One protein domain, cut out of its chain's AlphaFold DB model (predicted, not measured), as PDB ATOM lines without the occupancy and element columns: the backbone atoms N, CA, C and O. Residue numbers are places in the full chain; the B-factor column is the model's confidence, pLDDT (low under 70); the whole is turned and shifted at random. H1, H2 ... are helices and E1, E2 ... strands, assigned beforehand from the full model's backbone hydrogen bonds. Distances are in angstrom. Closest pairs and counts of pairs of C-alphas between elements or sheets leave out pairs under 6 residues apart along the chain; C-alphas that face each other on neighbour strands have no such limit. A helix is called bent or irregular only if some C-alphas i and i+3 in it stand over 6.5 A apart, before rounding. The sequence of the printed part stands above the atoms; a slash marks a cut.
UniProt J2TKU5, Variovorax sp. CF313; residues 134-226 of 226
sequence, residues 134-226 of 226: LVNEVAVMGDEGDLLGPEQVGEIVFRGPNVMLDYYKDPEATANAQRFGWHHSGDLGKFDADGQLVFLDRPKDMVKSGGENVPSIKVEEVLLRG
ATOM      1  N   LEU A 134     146.066 103.312 177.047       93.19
ATOM      2  CA  LEU A 134     147.468 102.887 176.912       93.19
ATOM      3  C   LEU A 134     148.304 103.729 175.929       93.19
ATOM      4  O   LEU A 134     149.518 103.820 176.082       93.19
ATOM      5  N   VAL A 135     147.671 104.309 174.907       94.38
ATOM      6  CA  VAL A 135     148.346 105.081 173.854       94.38
ATOM      7  C   VAL A 135     148.124 106.588 173.975       94.38
ATOM      8  O   VAL A 135     148.623 107.339 173.138       94.38
ATOM      9  N   ASN A 136     147.371 107.040 174.980       97.56
ATOM     10  CA  ASN A 136     146.983 108.435 175.129       97.56
ATOM     11  C   ASN A 136     147.574 109.057 176.388       97.56
ATOM     12  O   ASN A 136     147.229 108.696 177.511       97.56
ATOM     13  N   GLU A 137     148.402 110.072 176.175       97.75
ATOM     14  CA  GLU A 137     148.687 111.068 177.191       97.75
ATOM     15  C   GLU A 137     147.498 112.025 177.287       97.75
ATOM     16  O   GLU A 137     146.950 112.468 176.271       97.75
ATOM     17  N   VAL A 138     147.104 112.338 178.518       98.19
ATOM     18  CA  VAL A 138     145.968 113.209 178.819       98.19
ATOM     19  C   VAL A 138     146.415 114.227 179.846       98.19
ATOM     20  O   VAL A 138     146.989 113.858 180.871       98.19
ATOM     21  N   ALA A 139     146.151 115.496 179.571       98.44
ATOM     22  CA  ALA A 139     146.476 116.592 180.465       98.44
ATOM     23  C   ALA A 139     145.317 117.590 180.538       98.44
ATOM     24  O   ALA A 139     144.360 117.520 179.765       98.44
ATOM     25  N   VAL A 140     145.414 118.514 181.487       98.69
ATOM     26  CA  VAL A 140     144.534 119.678 181.589       98.69
ATOM     27  C   VAL A 140     145.406 120.906 181.361       98.69
ATOM     28  O   VAL A 140     146.471 121.006 181.964       98.69
ATOM     29  N   MET A 141     145.000 121.797 180.463       98.50
ATOM     30  CA  MET A 141     145.814 122.910 179.979       98.50
ATOM     31  C   MET A 141     145.147 124.258 180.276       98.50
ATOM     32  O   MET A 141     143.930 124.397 180.130       98.50
ATOM     33  N   GLY A 142     145.946 125.232 180.711       97.56
ATOM     34  CA  GLY A 142     145.550 126.631 180.866       97.56
ATOM     35  C   GLY A 142     145.582 127.406 179.546       97.56
ATOM     36  O   GLY A 142     146.053 126.913 178.522       97.56
ATOM     37  N   ASP A 143     145.103 128.650 179.569       92.56
ATOM     38  CA  ASP A 143     144.954 129.479 178.361       92.56
ATOM     39  C   ASP A 143     146.294 129.800 177.666       92.56
ATOM     40  O   ASP A 143     146.338 129.989 176.449       92.56
ATOM     41  N   GLU A 144     147.396 129.814 178.420       94.00
ATOM     42  CA  GLU A 144     148.747 130.128 177.928       94.00
ATOM     43  C   GLU A 144     149.536 128.876 177.492       94.00
ATOM     44  O   GLU A 144     150.721 128.956 177.160       94.00
ATOM     45  N   GLY A 145     148.890 127.703 177.478       95.56
ATOM     46  CA  GLY A 145     149.496 126.434 177.065       95.56
ATOM     47  C   GLY A 145     150.239 125.683 178.176       95.56
ATOM     48  O   GLY A 145     150.913 124.687 177.903       95.56
ATOM     49  N   ASP A 146     150.139 126.133 179.427       97.62
ATOM     50  CA  ASP A 146     150.708 125.457 180.587       97.62
ATOM     51  C   ASP A 146     149.866 124.246 181.013       97.62
ATOM     52  O   ASP A 146     148.637 124.293 181.040       97.62
ATOM     53  N   LEU A 147     150.534 123.136 181.347       98.31
ATOM     54  CA  LEU A 147     149.863 121.954 181.888       98.31
ATOM     55  C   LEU A 147     149.600 122.155 183.381       98.31
ATOM     56  O   LEU A 147     150.528 122.371 184.163       98.31
ATOM     57  N   LEU A 148     148.334 122.052 183.761       98.38
ATOM     58  CA  LEU A 148     147.853 122.298 185.110       98.38
ATOM     59  C   LEU A 148     147.993 121.054 185.996       98.38
ATOM     60  O   LEU A 148     147.927 119.911 185.539       98.38
ATOM     61  N   GLY A 149     148.186 121.291 187.292       97.56
ATOM     62  CA  GLY A 149     148.234 120.256 188.318       97.56
ATOM     63  C   GLY A 149     146.847 119.780 188.772       97.56
ATOM     64  O   GLY A 149     145.816 120.248 188.283       97.56
ATOM     65  N   PRO A 150     146.802 118.848 189.742       97.38
ATOM     66  CA  PRO A 150     145.552 118.349 190.309       97.38
ATOM     67  C   PRO A 150     144.650 119.469 190.836       97.38
ATOM     68  O   PRO A 150     145.121 120.496 191.323       97.38
ATOM     69  N   GLU A 151     143.342 119.244 190.763       97.69
ATOM     70  CA  GLU A 151     142.256 120.140 191.175       97.69
ATOM     71  C   GLU A 151     142.137 121.465 190.401       97.69
ATOM     72  O   GLU A 151     141.144 122.180 190.568       97.69
ATOM     73  N   GLN A 152     143.085 121.782 189.516       97.94
ATOM     74  CA  GLN A 152     143.027 122.957 188.653       97.94
ATOM     75  C   GLN A 152     142.176 122.674 187.411       97.94
ATOM     76  O   GLN A 152     142.280 121.618 186.788       97.94
ATOM     77  N   VAL A 153     141.309 123.627 187.068       97.81
ATOM     78  CA  VAL A 153     140.383 123.518 185.935       97.81
ATOM     79  C   VAL A 153     141.001 124.156 184.700       97.81
ATOM     80  O   VAL A 153     141.483 125.282 184.770       97.81
ATOM     81  N   GLY A 154     140.917 123.454 183.575       97.69
ATOM     82  CA  GLY A 154     141.356 123.926 182.265       97.69
ATOM     83  C   GLY A 154     140.766 123.071 181.147       97.69
ATOM     84  O   GLY A 154     139.846 122.278 181.373       97.69
ATOM     85  N   GLU A 155     141.291 123.227 179.938       97.94
ATOM     86  CA  GLU A 155     140.891 122.411 178.794       97.94
ATOM     87  C   GLU A 155     141.527 121.018 178.872       97.94
ATOM     88  O   GLU A 155     142.724 120.883 179.115       97.94
ATOM     89  N   ILE A 156     140.739 119.972 178.642       98.38
ATOM     90  CA  ILE A 156     141.233 118.606 178.499       98.38
ATOM     91  C   ILE A 156     141.949 118.506 177.152       98.38
ATOM     92  O   ILE A 156     141.350 118.729 176.098       98.38
ATOM     93  N   VAL A 157     143.222 118.135 177.178       98.31
ATOM     94  CA  VAL A 157     144.041 118.001 175.975       98.31
ATOM     95  C   VAL A 157     144.646 116.609 175.876       98.31
ATOM     96  O   VAL A 157     144.914 115.943 176.881       98.31
ATOM     97  N   PHE A 158     144.872 116.169 174.643       98.19
ATOM     98  CA  PHE A 158     145.274 114.802 174.348       98.19
ATOM     99  C   PHE A 158     146.497 114.726 173.444       98.19
ATOM    100  O   PHE A 158     146.664 115.526 172.527       98.19
ATOM    101  N   ARG A 159     147.338 113.717 173.649       97.56
ATOM    102  CA  ARG A 159     148.426 113.381 172.728       97.56
ATOM    103  C   ARG A 159     148.517 111.872 172.577       97.56
ATOM    104  O   ARG A 159     148.418 111.131 173.548       97.56
ATOM    105  N   GLY A 160     148.666 111.400 171.347       96.62
ATOM    106  CA  GLY A 160     148.752 109.973 171.065       96.62
ATOM    107  C   GLY A 160     148.777 109.677 169.567       96.62
ATOM    108  O   GLY A 160     148.464 110.552 168.760       96.62
ATOM    109  N   PRO A 161     149.129 108.444 169.177       95.38
ATOM    110  CA  PRO A 161     149.241 108.044 167.776       95.38
ATOM    111  C   PRO A 161     147.882 107.918 167.065       95.38
ATOM    112  O   PRO A 161     147.837 107.768 165.850       95.38
ATOM    113  N   ASN A 162     146.780 107.941 167.815       94.69
ATOM    114  CA  ASN A 162     145.398 107.884 167.334       94.69
ATOM    115  C   ASN A 162     144.750 109.267 167.146       94.69
ATOM    116  O   ASN A 162     143.587 109.330 166.750       94.69
ATOM    117  N   VAL A 163     145.467 110.354 167.440       96.31
ATOM    118  CA  VAL A 163     144.995 111.720 167.176       96.31
ATOM    119  C   VAL A 163     144.928 111.950 165.662       96.31
ATOM    120  O   VAL A 163     145.809 111.515 164.919       96.31
ATOM    121  N   MET A 164     143.876 112.630 165.204       96.00
ATOM    122  CA  MET A 164     143.675 112.993 163.805       96.00
ATOM    123  C   MET A 164     144.869 113.764 163.233       96.00
ATOM    124  O   MET A 164     145.555 114.507 163.936       96.00
ATOM    125  N   LEU A 165     145.066 113.638 161.923       95.56
ATOM    126  CA  LEU A 165     146.090 114.397 161.209       95.56
ATOM    127  C   LEU A 165     145.653 115.843 160.977       95.56
ATOM    128  O   LEU A 165     146.399 116.764 161.294       95.56
ATOM    129  N   ASP A 166     144.449 116.026 160.441       96.62
ATOM    130  CA  ASP A 166     143.853 117.321 160.152       96.62
ATOM    131  C   ASP A 166     142.329 117.211 160.000       96.62
ATOM    132  O   ASP A 166     141.754 116.124 159.881       96.62
ATOM    133  N   TYR A 167     141.670 118.367 160.011       97.69
ATOM    134  CA  TYR A 167     140.313 118.498 159.509       97.69
ATOM    135  C   TYR A 167     140.342 118.694 157.992       97.69
ATOM    136  O   TYR A 167     141.051 119.549 157.451       97.69
ATOM    137  N   TYR A 168     139.504 117.934 157.289       97.44
ATOM    138  CA  TYR A 168     139.450 117.971 155.833       97.44
ATOM    139  C   TYR A 168     139.087 119.366 155.307       97.44
ATOM    140  O   TYR A 168     137.971 119.843 155.510       97.44
ATOM    141  N   LYS A 169     140.017 119.976 154.559       97.44
ATOM    142  CA  LYS A 169     139.894 121.322 153.965       97.44
ATOM    143  C   LYS A 169     139.713 122.454 154.985       97.44
ATOM    144  O   LYS A 169     139.232 123.520 154.606       97.44
ATOM    145  N   ASP A 170     140.143 122.252 156.228       98.06
ATOM    146  CA  ASP A 170     140.070 123.273 157.274       98.06
ATOM    147  C   ASP A 170     141.408 123.399 158.034       98.06
ATOM    148  O   ASP A 170     141.583 122.862 159.135       98.06
ATOM    149  N   PRO A 171     142.408 124.071 157.431       97.44
ATOM    150  CA  PRO A 171     143.720 124.237 158.050       97.44
ATOM    151  C   PRO A 171     143.676 125.121 159.303       97.44
ATOM    152  O   PRO A 171     144.508 124.949 160.191       97.44
ATOM    153  N   GLU A 172     142.714 126.043 159.406       97.69
ATOM    154  CA  GLU A 172     142.564 126.911 160.576       97.69
ATOM    155  C   GLU A 172     142.041 126.118 161.775       97.69
ATOM    156  O   GLU A 172     142.642 126.160 162.851       97.69
ATOM    157  N   ALA A 173     140.973 125.333 161.596       96.12
ATOM    158  CA  ALA A 173     140.488 124.439 162.640       96.12
ATOM    159  C   ALA A 173     141.554 123.412 163.035       96.12
ATOM    160  O   ALA A 173     141.702 123.116 164.217       96.12
ATOM    161  N   THR A 174     142.334 122.914 162.070       97.00
ATOM    162  CA  THR A 174     143.444 121.986 162.331       97.00
ATOM    163  C   THR A 174     144.504 122.621 163.224       97.00
ATOM    164  O   THR A 174     144.822 122.073 164.278       97.00
ATOM    165  N   ALA A 175     145.008 123.800 162.848       96.50
ATOM    166  CA  ALA A 175     146.010 124.515 163.632       96.50
ATOM    167  C   ALA A 175     145.493 124.842 165.039       96.50
ATOM    168  O   ALA A 175     146.224 124.691 166.015       96.50
ATOM    169  N   ASN A 176     144.219 125.225 165.152       94.94
ATOM    170  CA  ASN A 176     143.557 125.481 166.426       94.94
ATOM    171  C   ASN A 176     143.425 124.227 167.297       94.94
ATOM    172  O   ASN A 176     143.660 124.289 168.501       94.94
ATOM    173  N   ALA A 177     143.075 123.093 166.699       96.06
ATOM    174  CA  ALA A 177     142.940 121.829 167.407       96.06
ATOM    175  C   ALA A 177     144.290 121.197 167.766       96.06
ATOM    176  O   ALA A 177     144.289 120.267 168.556       96.06
ATOM    177  N   GLN A 178     145.411 121.660 167.203       96.38
ATOM    178  CA  GLN A 178     146.762 121.119 167.428       96.38
ATOM    179  C   GLN A 178     147.713 122.119 168.111       96.38
ATOM    180  O   GLN A 178     148.941 121.959 168.072       96.38
ATOM    181  N   ARG A 179     147.171 123.185 168.717       95.69
ATOM    182  CA  ARG A 179     147.978 124.197 169.410       95.69
ATOM    183  C   ARG A 179     148.813 123.562 170.521       95.69
ATOM    184  O   ARG A 179     148.494 122.512 171.069       95.69
ATOM    185  N   PHE A 180     149.951 124.194 170.797       96.75
ATOM    186  CA  PHE A 180     150.896 123.769 171.835       96.75
ATOM    187  C   PHE A 180     151.397 122.313 171.711       96.75
ATOM    188  O   PHE A 180     151.959 121.770 172.658       96.75
ATOM    189  N   GLY A 181     151.246 121.676 170.542       95.38
ATOM    190  CA  GLY A 181     151.645 120.283 170.326       95.38
ATOM    191  C   GLY A 181     150.706 119.254 170.966       95.38
ATOM    192  O   GLY A 181     151.106 118.100 171.143       95.38
ATOM    193  N   TRP A 182     149.482 119.661 171.308       97.94
ATOM    194  CA  TRP A 182     148.434 118.814 171.871       97.94
ATOM    195  C   TRP A 182     147.151 118.914 171.049       97.94
ATOM    196  O   TRP A 182     146.881 119.927 170.414       97.94
ATOM    197  N   HIS A 183     146.338 117.862 171.090       97.88
ATOM    198  CA  HIS A 183     144.974 117.913 170.593       97.88
ATOM    199  C   HIS A 183     144.054 118.593 171.611       97.88
ATOM    200  O   HIS A 183     143.846 118.067 172.706       97.88
ATOM    201  N   HIS A 184     143.501 119.740 171.234       97.62
ATOM    202  CA  HIS A 184     142.533 120.518 172.004       97.62
ATOM    203  C   HIS A 184     141.119 119.964 171.792       97.62
ATOM    204  O   HIS A 184     140.577 120.045 170.688       97.62
ATOM    205  N   SER A 185     140.533 119.383 172.844       95.50
ATOM    206  CA  SER A 185     139.220 118.724 172.775       95.50
ATOM    207  C   SER A 185     138.038 119.701 172.799       95.50
ATOM    208  O   SER A 185     136.918 119.369 172.387       95.50
ATOM    209  N   GLY A 186     138.263 120.915 173.305       94.38
ATOM    210  CA  GLY A 186     137.225 121.880 173.636       94.38
ATOM    211  C   GLY A 186     136.378 121.504 174.854       94.38
ATOM    212  O   GLY A 186     135.356 122.154 175.073       94.38
ATOM    213  N   ASP A 187     136.758 120.480 175.621       95.44
ATOM    214  CA  ASP A 187     136.072 120.043 176.837       95.44
ATOM    215  C   ASP A 187     136.823 120.547 178.079       95.44
ATOM    216  O   ASP A 187     138.049 120.477 178.143       95.44
ATOM    217  N   LEU A 188     136.108 121.059 179.084       97.25
ATOM    218  CA  LEU A 188     136.692 121.497 180.352       97.25
ATOM    219  C   LEU A 188     136.712 120.357 181.363       97.25
ATOM    220  O   LEU A 188     135.726 119.636 181.549       97.25
ATOM    221  N   GLY A 189     137.816 120.253 182.091       97.62
ATOM    222  CA  GLY A 189     137.987 119.236 183.111       97.62
ATOM    223  C   GLY A 189     139.054 119.582 184.129       97.62
ATOM    224  O   GLY A 189     139.660 120.653 184.108       97.62
ATOM    225  N   LYS A 190     139.249 118.647 185.050       98.25
ATOM    226  CA  LYS A 190     140.339 118.651 186.024       98.25
ATOM    227  C   LYS A 190     140.707 117.222 186.392       98.25
ATOM    228  O   LYS A 190     139.847 116.342 186.343       98.25
ATOM    229  N   PHE A 191     141.940 116.996 186.819       98.56
ATOM    230  CA  PHE A 191     142.264 115.783 187.567       98.56
ATOM    231  C   PHE A 191     141.885 115.973 189.033       98.56
ATOM    232  O   PHE A 191     142.142 117.037 189.595       98.56
ATOM    233  N   ASP A 192     141.266 114.967 189.645       97.25
ATOM    234  CA  ASP A 192     141.076 114.947 191.093       97.25
ATOM    235  C   ASP A 192     142.388 114.599 191.829       97.25
ATOM    236  O   ASP A 192     143.409 114.268 191.216       97.25
ATOM    237  N   ALA A 193     142.367 114.666 193.160       96.12
ATOM    238  CA  ALA A 193     143.508 114.306 194.005       96.12
ATOM    239  C   ALA A 193     144.013 112.855 193.824       96.12
ATOM    240  O   ALA A 193     145.153 112.563 194.180       96.12
ATOM    241  N   ASP A 194     143.192 111.961 193.267       95.88
ATOM    242  CA  ASP A 194     143.520 110.558 193.003       95.88
ATOM    243  C   ASP A 194     143.925 110.312 191.534       95.88
ATOM    244  O   ASP A 194     144.070 109.166 191.099       95.88
ATOM    245  N   GLY A 195     144.111 111.383 190.754       96.62
ATOM    246  CA  GLY A 195     144.529 111.320 189.356       96.62
ATOM    247  C   GLY A 195     143.432 110.857 188.397       96.62
ATOM    248  O   GLY A 195     143.742 110.425 187.288       96.62
ATOM    249  N   GLN A 196     142.158 110.929 188.789       97.94
ATOM    250  CA  GLN A 196     141.031 110.655 187.901       97.94
ATOM    251  C   GLN A 196     140.582 111.940 187.208       97.94
ATOM    252  O   GLN A 196     140.281 112.945 187.852       97.94
ATOM    253  N   LEU A 197     140.494 111.904 185.884       98.25
ATOM    254  CA  LEU A 197     139.950 112.991 185.088       98.25
ATOM    255  C   LEU A 197     138.449 113.117 185.341       98.25
ATOM    256  O   LEU A 197     137.693 112.152 185.191       98.25
ATOM    257  N   VAL A 198     138.020 114.327 185.671       97.06
ATOM    258  CA  VAL A 198     136.624 114.719 185.838       97.06
ATOM    259  C   VAL A 198     136.267 115.690 184.725       97.06
ATOM    260  O   VAL A 198     136.854 116.768 184.621       97.06
ATOM    261  N   PHE A 199     135.286 115.314 183.911       95.44
ATOM    262  CA  PHE A 199     134.670 116.212 182.946       95.44
ATOM    263  C   PHE A 199     133.719 117.173 183.656       95.44
ATOM    264  O   PHE A 199     132.936 116.763 184.517       95.44
ATOM    265  N   LEU A 200     133.784 118.450 183.289       92.75
ATOM    266  CA  LEU A 200     133.004 119.509 183.920       92.75
ATOM    267  C   LEU A 200     131.992 120.133 182.971       92.75
ATOM    268  O   LEU A 200     130.841 120.294 183.360       92.75
ATOM    269  N   ASP A 201     132.396 120.525 181.769       85.25
ATOM    270  CA  ASP A 201     131.460 121.092 180.802       85.25
ATOM    271  C   ASP A 201     132.090 121.189 179.418       85.25
ATOM    272  O   ASP A 201     133.303 121.056 179.253       85.25
ATOM    273  N   ARG A 202     131.263 121.536 178.437       82.69
ATOM    274  CA  ARG A 202     131.718 122.036 177.148       82.69
ATOM    275  C   ARG A 202     131.350 123.517 177.054       82.69
ATOM    276  O   ARG A 202     130.164 123.834 177.067       82.69
ATOM    277  N   PRO A 203     132.306 124.457 176.919       73.75
ATOM    278  CA  PRO A 203     132.003 125.892 176.918       73.75
ATOM    279  C   PRO A 203     130.948 126.324 175.889       73.75
ATOM    280  O   PRO A 203     130.226 127.291 176.117       73.75
ATOM    281  N   LYS A 204     130.841 125.602 174.763       64.69
ATOM    282  CA  LYS A 204     129.823 125.843 173.727       64.69
ATOM    283  C   LYS A 204     128.401 125.440 174.151       64.69
ATOM    284  O   LYS A 204     127.456 126.006 173.613       64.69
ATOM    285  N   ASP A 205     128.263 124.536 175.118       55.50
ATOM    286  CA  ASP A 205     126.989 123.996 175.614       55.50
ATOM    287  C   ASP A 205     126.578 124.604 176.976       55.50
ATOM    288  O   ASP A 205     125.528 124.276 177.533       55.50
ATOM    289  N   MET A 206     127.383 125.530 177.512       55.62
ATOM    290  CA  MET A 206     127.151 126.185 178.799       55.62
ATOM    291  C   MET A 206     125.924 127.111 178.752       55.62
ATOM    292  O   MET A 206     125.872 128.086 177.993       55.62
ATOM    293  N   VAL A 207     124.936 126.849 179.613       50.84
ATOM    294  CA  VAL A 207     123.727 127.678 179.729       50.84
ATOM    295  C   VAL A 207     124.029 128.903 180.593       50.84
ATOM    296  O   VAL A 207     124.354 128.791 181.775       50.84
ATOM    297  N   LYS A 208     123.882 130.100 180.017       42.12
ATOM    298  CA  LYS A 208     123.949 131.363 180.766       42.12
ATOM    299  C   LYS A 208     122.600 131.628 181.436       42.12
ATOM    300  O   LYS A 208     121.613 131.857 180.740       42.12
ATOM    301  N   SER A 209     122.556 131.639 182.768       39.94
ATOM    302  CA  SER A 209     121.354 131.984 183.542       39.94
ATOM    303  C   SER A 209     121.681 133.077 184.555       39.94
ATOM    304  O   SER A 209     122.590 132.926 185.362       39.94
ATOM    305  N   GLY A 210     120.975 134.212 184.498       37.41
ATOM    306  CA  GLY A 210     121.107 135.292 185.490       37.41
ATOM    307  C   GLY A 210     122.475 135.991 185.571       37.41
ATOM    308  O   GLY A 210     122.692 136.751 186.506       37.41
ATOM    309  N   GLY A 211     123.381 135.765 184.613       34.34
ATOM    310  CA  GLY A 211     124.747 136.309 184.627       34.34
ATOM    311  C   GLY A 211     125.806 135.357 185.192       34.34
ATOM    312  O   GLY A 211     126.986 135.693 185.156       34.34
ATOM    313  N   GLU A 212     125.412 134.163 185.642       34.50
ATOM    314  CA  GLU A 212     126.323 133.119 186.111       34.50
ATOM    315  C   GLU A 212     126.408 131.958 185.111       34.50
ATOM    316  O   GLU A 212     125.442 131.604 184.422       34.50
ATOM    317  N   ASN A 213     127.600 131.369 185.028       46.47
ATOM    318  CA  ASN A 213     127.871 130.176 184.237       46.47
ATOM    319  C   ASN A 213     127.379 128.948 185.012       46.47
ATOM    320  O   ASN A 213     127.962 128.594 186.038       46.47
ATOM    321  N   VAL A 214     126.313 128.302 184.532       48.66
ATOM    322  CA  VAL A 214     125.776 127.076 185.139       48.66
ATOM    323  C   VAL A 214     126.218 125.875 184.301       48.66
ATOM    324  O   VAL A 214     125.769 125.757 183.159       48.66
ATOM    325  N   PRO A 215     127.051 124.965 184.845       55.78
ATOM    326  CA  PRO A 215     127.448 123.772 184.116       55.78
ATOM    327  C   PRO A 215     126.249 122.872 183.836       55.78
ATOM    328  O   PRO A 215     125.563 122.444 184.772       55.78
ATOM    329  N   SER A 216     126.022 122.561 182.561       58.72
ATOM    330  CA  SER A 216     124.922 121.697 182.105       58.72
ATOM    331  C   SER A 216     124.936 120.340 182.827       58.72
ATOM    332  O   SER A 216     123.911 119.875 183.332       58.72
ATOM    333  N   ILE A 217     126.133 119.785 183.038       59.59
ATOM    334  CA  ILE A 217     126.339 118.506 183.720       59.59
ATOM    335  C   ILE A 217     125.888 118.506 185.185       59.59
ATOM    336  O   ILE A 217     125.432 117.481 185.680       59.59
ATOM    337  N   LYS A 218     125.992 119.635 185.908       57.06
ATOM    338  CA  LYS A 218     125.554 119.705 187.314       57.06
ATOM    339  C   LYS A 218     124.037 119.590 187.407       57.06
ATOM    340  O   LYS A 218     123.523 119.013 188.361       57.06
ATOM    341  N   VAL A 219     123.328 120.127 186.415       64.50
ATOM    342  CA  VAL A 219     121.873 119.997 186.308       64.50
ATOM    343  C   VAL A 219     121.504 118.550 185.991       64.50
ATOM    344  O   VAL A 219     120.652 117.978 186.672       64.50
ATOM    345  N   GLU A 220     122.184 117.925 185.026       64.25
ATOM    346  CA  GLU A 220     121.977 116.509 184.695       64.25
ATOM    347  C   GLU A 220     122.268 115.585 185.882       64.25
ATOM    348  O   GLU A 220     121.467 114.705 186.187       64.25
ATOM    349  N   GLU A 221     123.364 115.810 186.608       64.88
ATOM    350  CA  GLU A 221     123.724 115.017 187.783       64.88
ATOM    351  C   GLU A 221     122.638 115.087 188.865       64.88
ATOM    352  O   GLU A 221     122.308 114.070 189.475       64.88
ATOM    353  N   VAL A 222     122.043 116.264 189.089       63.84
ATOM    354  CA  VAL A 222     120.918 116.425 190.024       63.84
ATOM    355  C   VAL A 222     119.684 115.660 189.542       63.84
ATOM    356  O   VAL A 222     119.051 114.978 190.349       63.84
ATOM    357  N   LEU A 223     119.359 115.715 188.248       60.28
ATOM    358  CA  LEU A 223     118.221 114.988 187.673       60.28
ATOM    359  C   LEU A 223     118.414 113.463 187.721       60.28
ATOM    360  O   LEU A 223     117.452 112.730 187.930       60.28
ATOM    361  N   LEU A 224     119.650 112.983 187.581       59.66
ATOM    362  CA  LEU A 224     120.003 111.558 187.602       59.66
ATOM    363  C   LEU A 224     120.106 110.950 189.015       59.66
ATOM    364  O   LEU A 224     120.338 109.745 189.140       59.66
ATOM    365  N   ARG A 225     119.975 111.756 190.077       48.25
ATOM    366  CA  ARG A 225     119.959 111.290 191.479       48.25
ATOM    367  C   ARG A 225     118.573 110.831 191.961       48.25
ATOM    368  O   ARG A 225     118.512 110.254 193.047       48.25
ATOM    369  N   GLY A 226     117.504 111.099 191.201       40.50
ATOM    370  CA  GLY A 226     116.141 110.596 191.451       40.50
ATOM    371  C   GLY A 226     115.938 109.167 190.964       40.50
ATOM    372  O   GLY A 226     115.133 108.455 191.603       40.50
TER     373      GLY A 226
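What this domain is: This is residues 134 to 226 of the 226 residues of a protein of Variovorax sp. CF313 (UniProt J2TKU5). A strongly twisted wall of four antiparallel strands, E1 to E4, with E3 sharply bent in it, has the short helix H1 beyond one end, and beyond the other a small hairpin, E5 and E6, with helix H2 beside E4's end. Residues 168 to 173 and 219 to 226 stick out. The printed part has 93 residues, with two named helices and six named strands in the order E1, E2, H1, E3, E4, E5, E6, H2; the sheet's order is E1, E2, E3, E4. The class is mixed, with under half of the residues in named elements; the whole is only just loose, close to compact, with a radius of gyration of the C-alphas of 15.0 A and spans of 42 by 33 by 26 A.

How they stand to each other: Look first at E1, residues 137 to 141, and E2, residues 154 to 159, an antiparallel hairpin with N 139 and O 157 within hydrogen-bond range at 3.0 A. E2 is antiparallel to E3, residues 183 to 191, with N 156 and O 187 at 2.8 A. H1, residues 171 to 177, only grazes the sheet; its closest C-alphas to E3 are those of Ala 177 and His 184, 4.8 A apart. E3 bends by 98 degrees at residue 186 and forms a hairpin with E4, residues 197 to 201, where N 190 and O 198 are 3.1 A apart. E5, residues 207 to 209, and E6, residues 212 to 214, form another hairpin, with N 212 and O 209 at 3.1 A. H2, residues 216 to 223, only grazes the sheet; the closest C-alphas of E4 and H2 are those of Asp 201 and Ile 217, 6.4 A apart. In H1 and H2 every O i to N i+4 pair is within hydrogen-bond range.

Where its parts are: Find C-alpha 137 at (148.687, 111.068, 177.191), where E1 begins. E2 measures 15.9 A and E3 17.3 A. H2 runs 11.0 A to C-alpha 223 at (118.221, 114.988, 187.673).

The domain as a whole: The C-alphas farthest apart, of Lys 169 and Gly 226, are 45.7 A apart. The printed part has no cut; the links E1 to E2 and E2 to H1 are long. Residues 204 to 226 have pLDDT under 70.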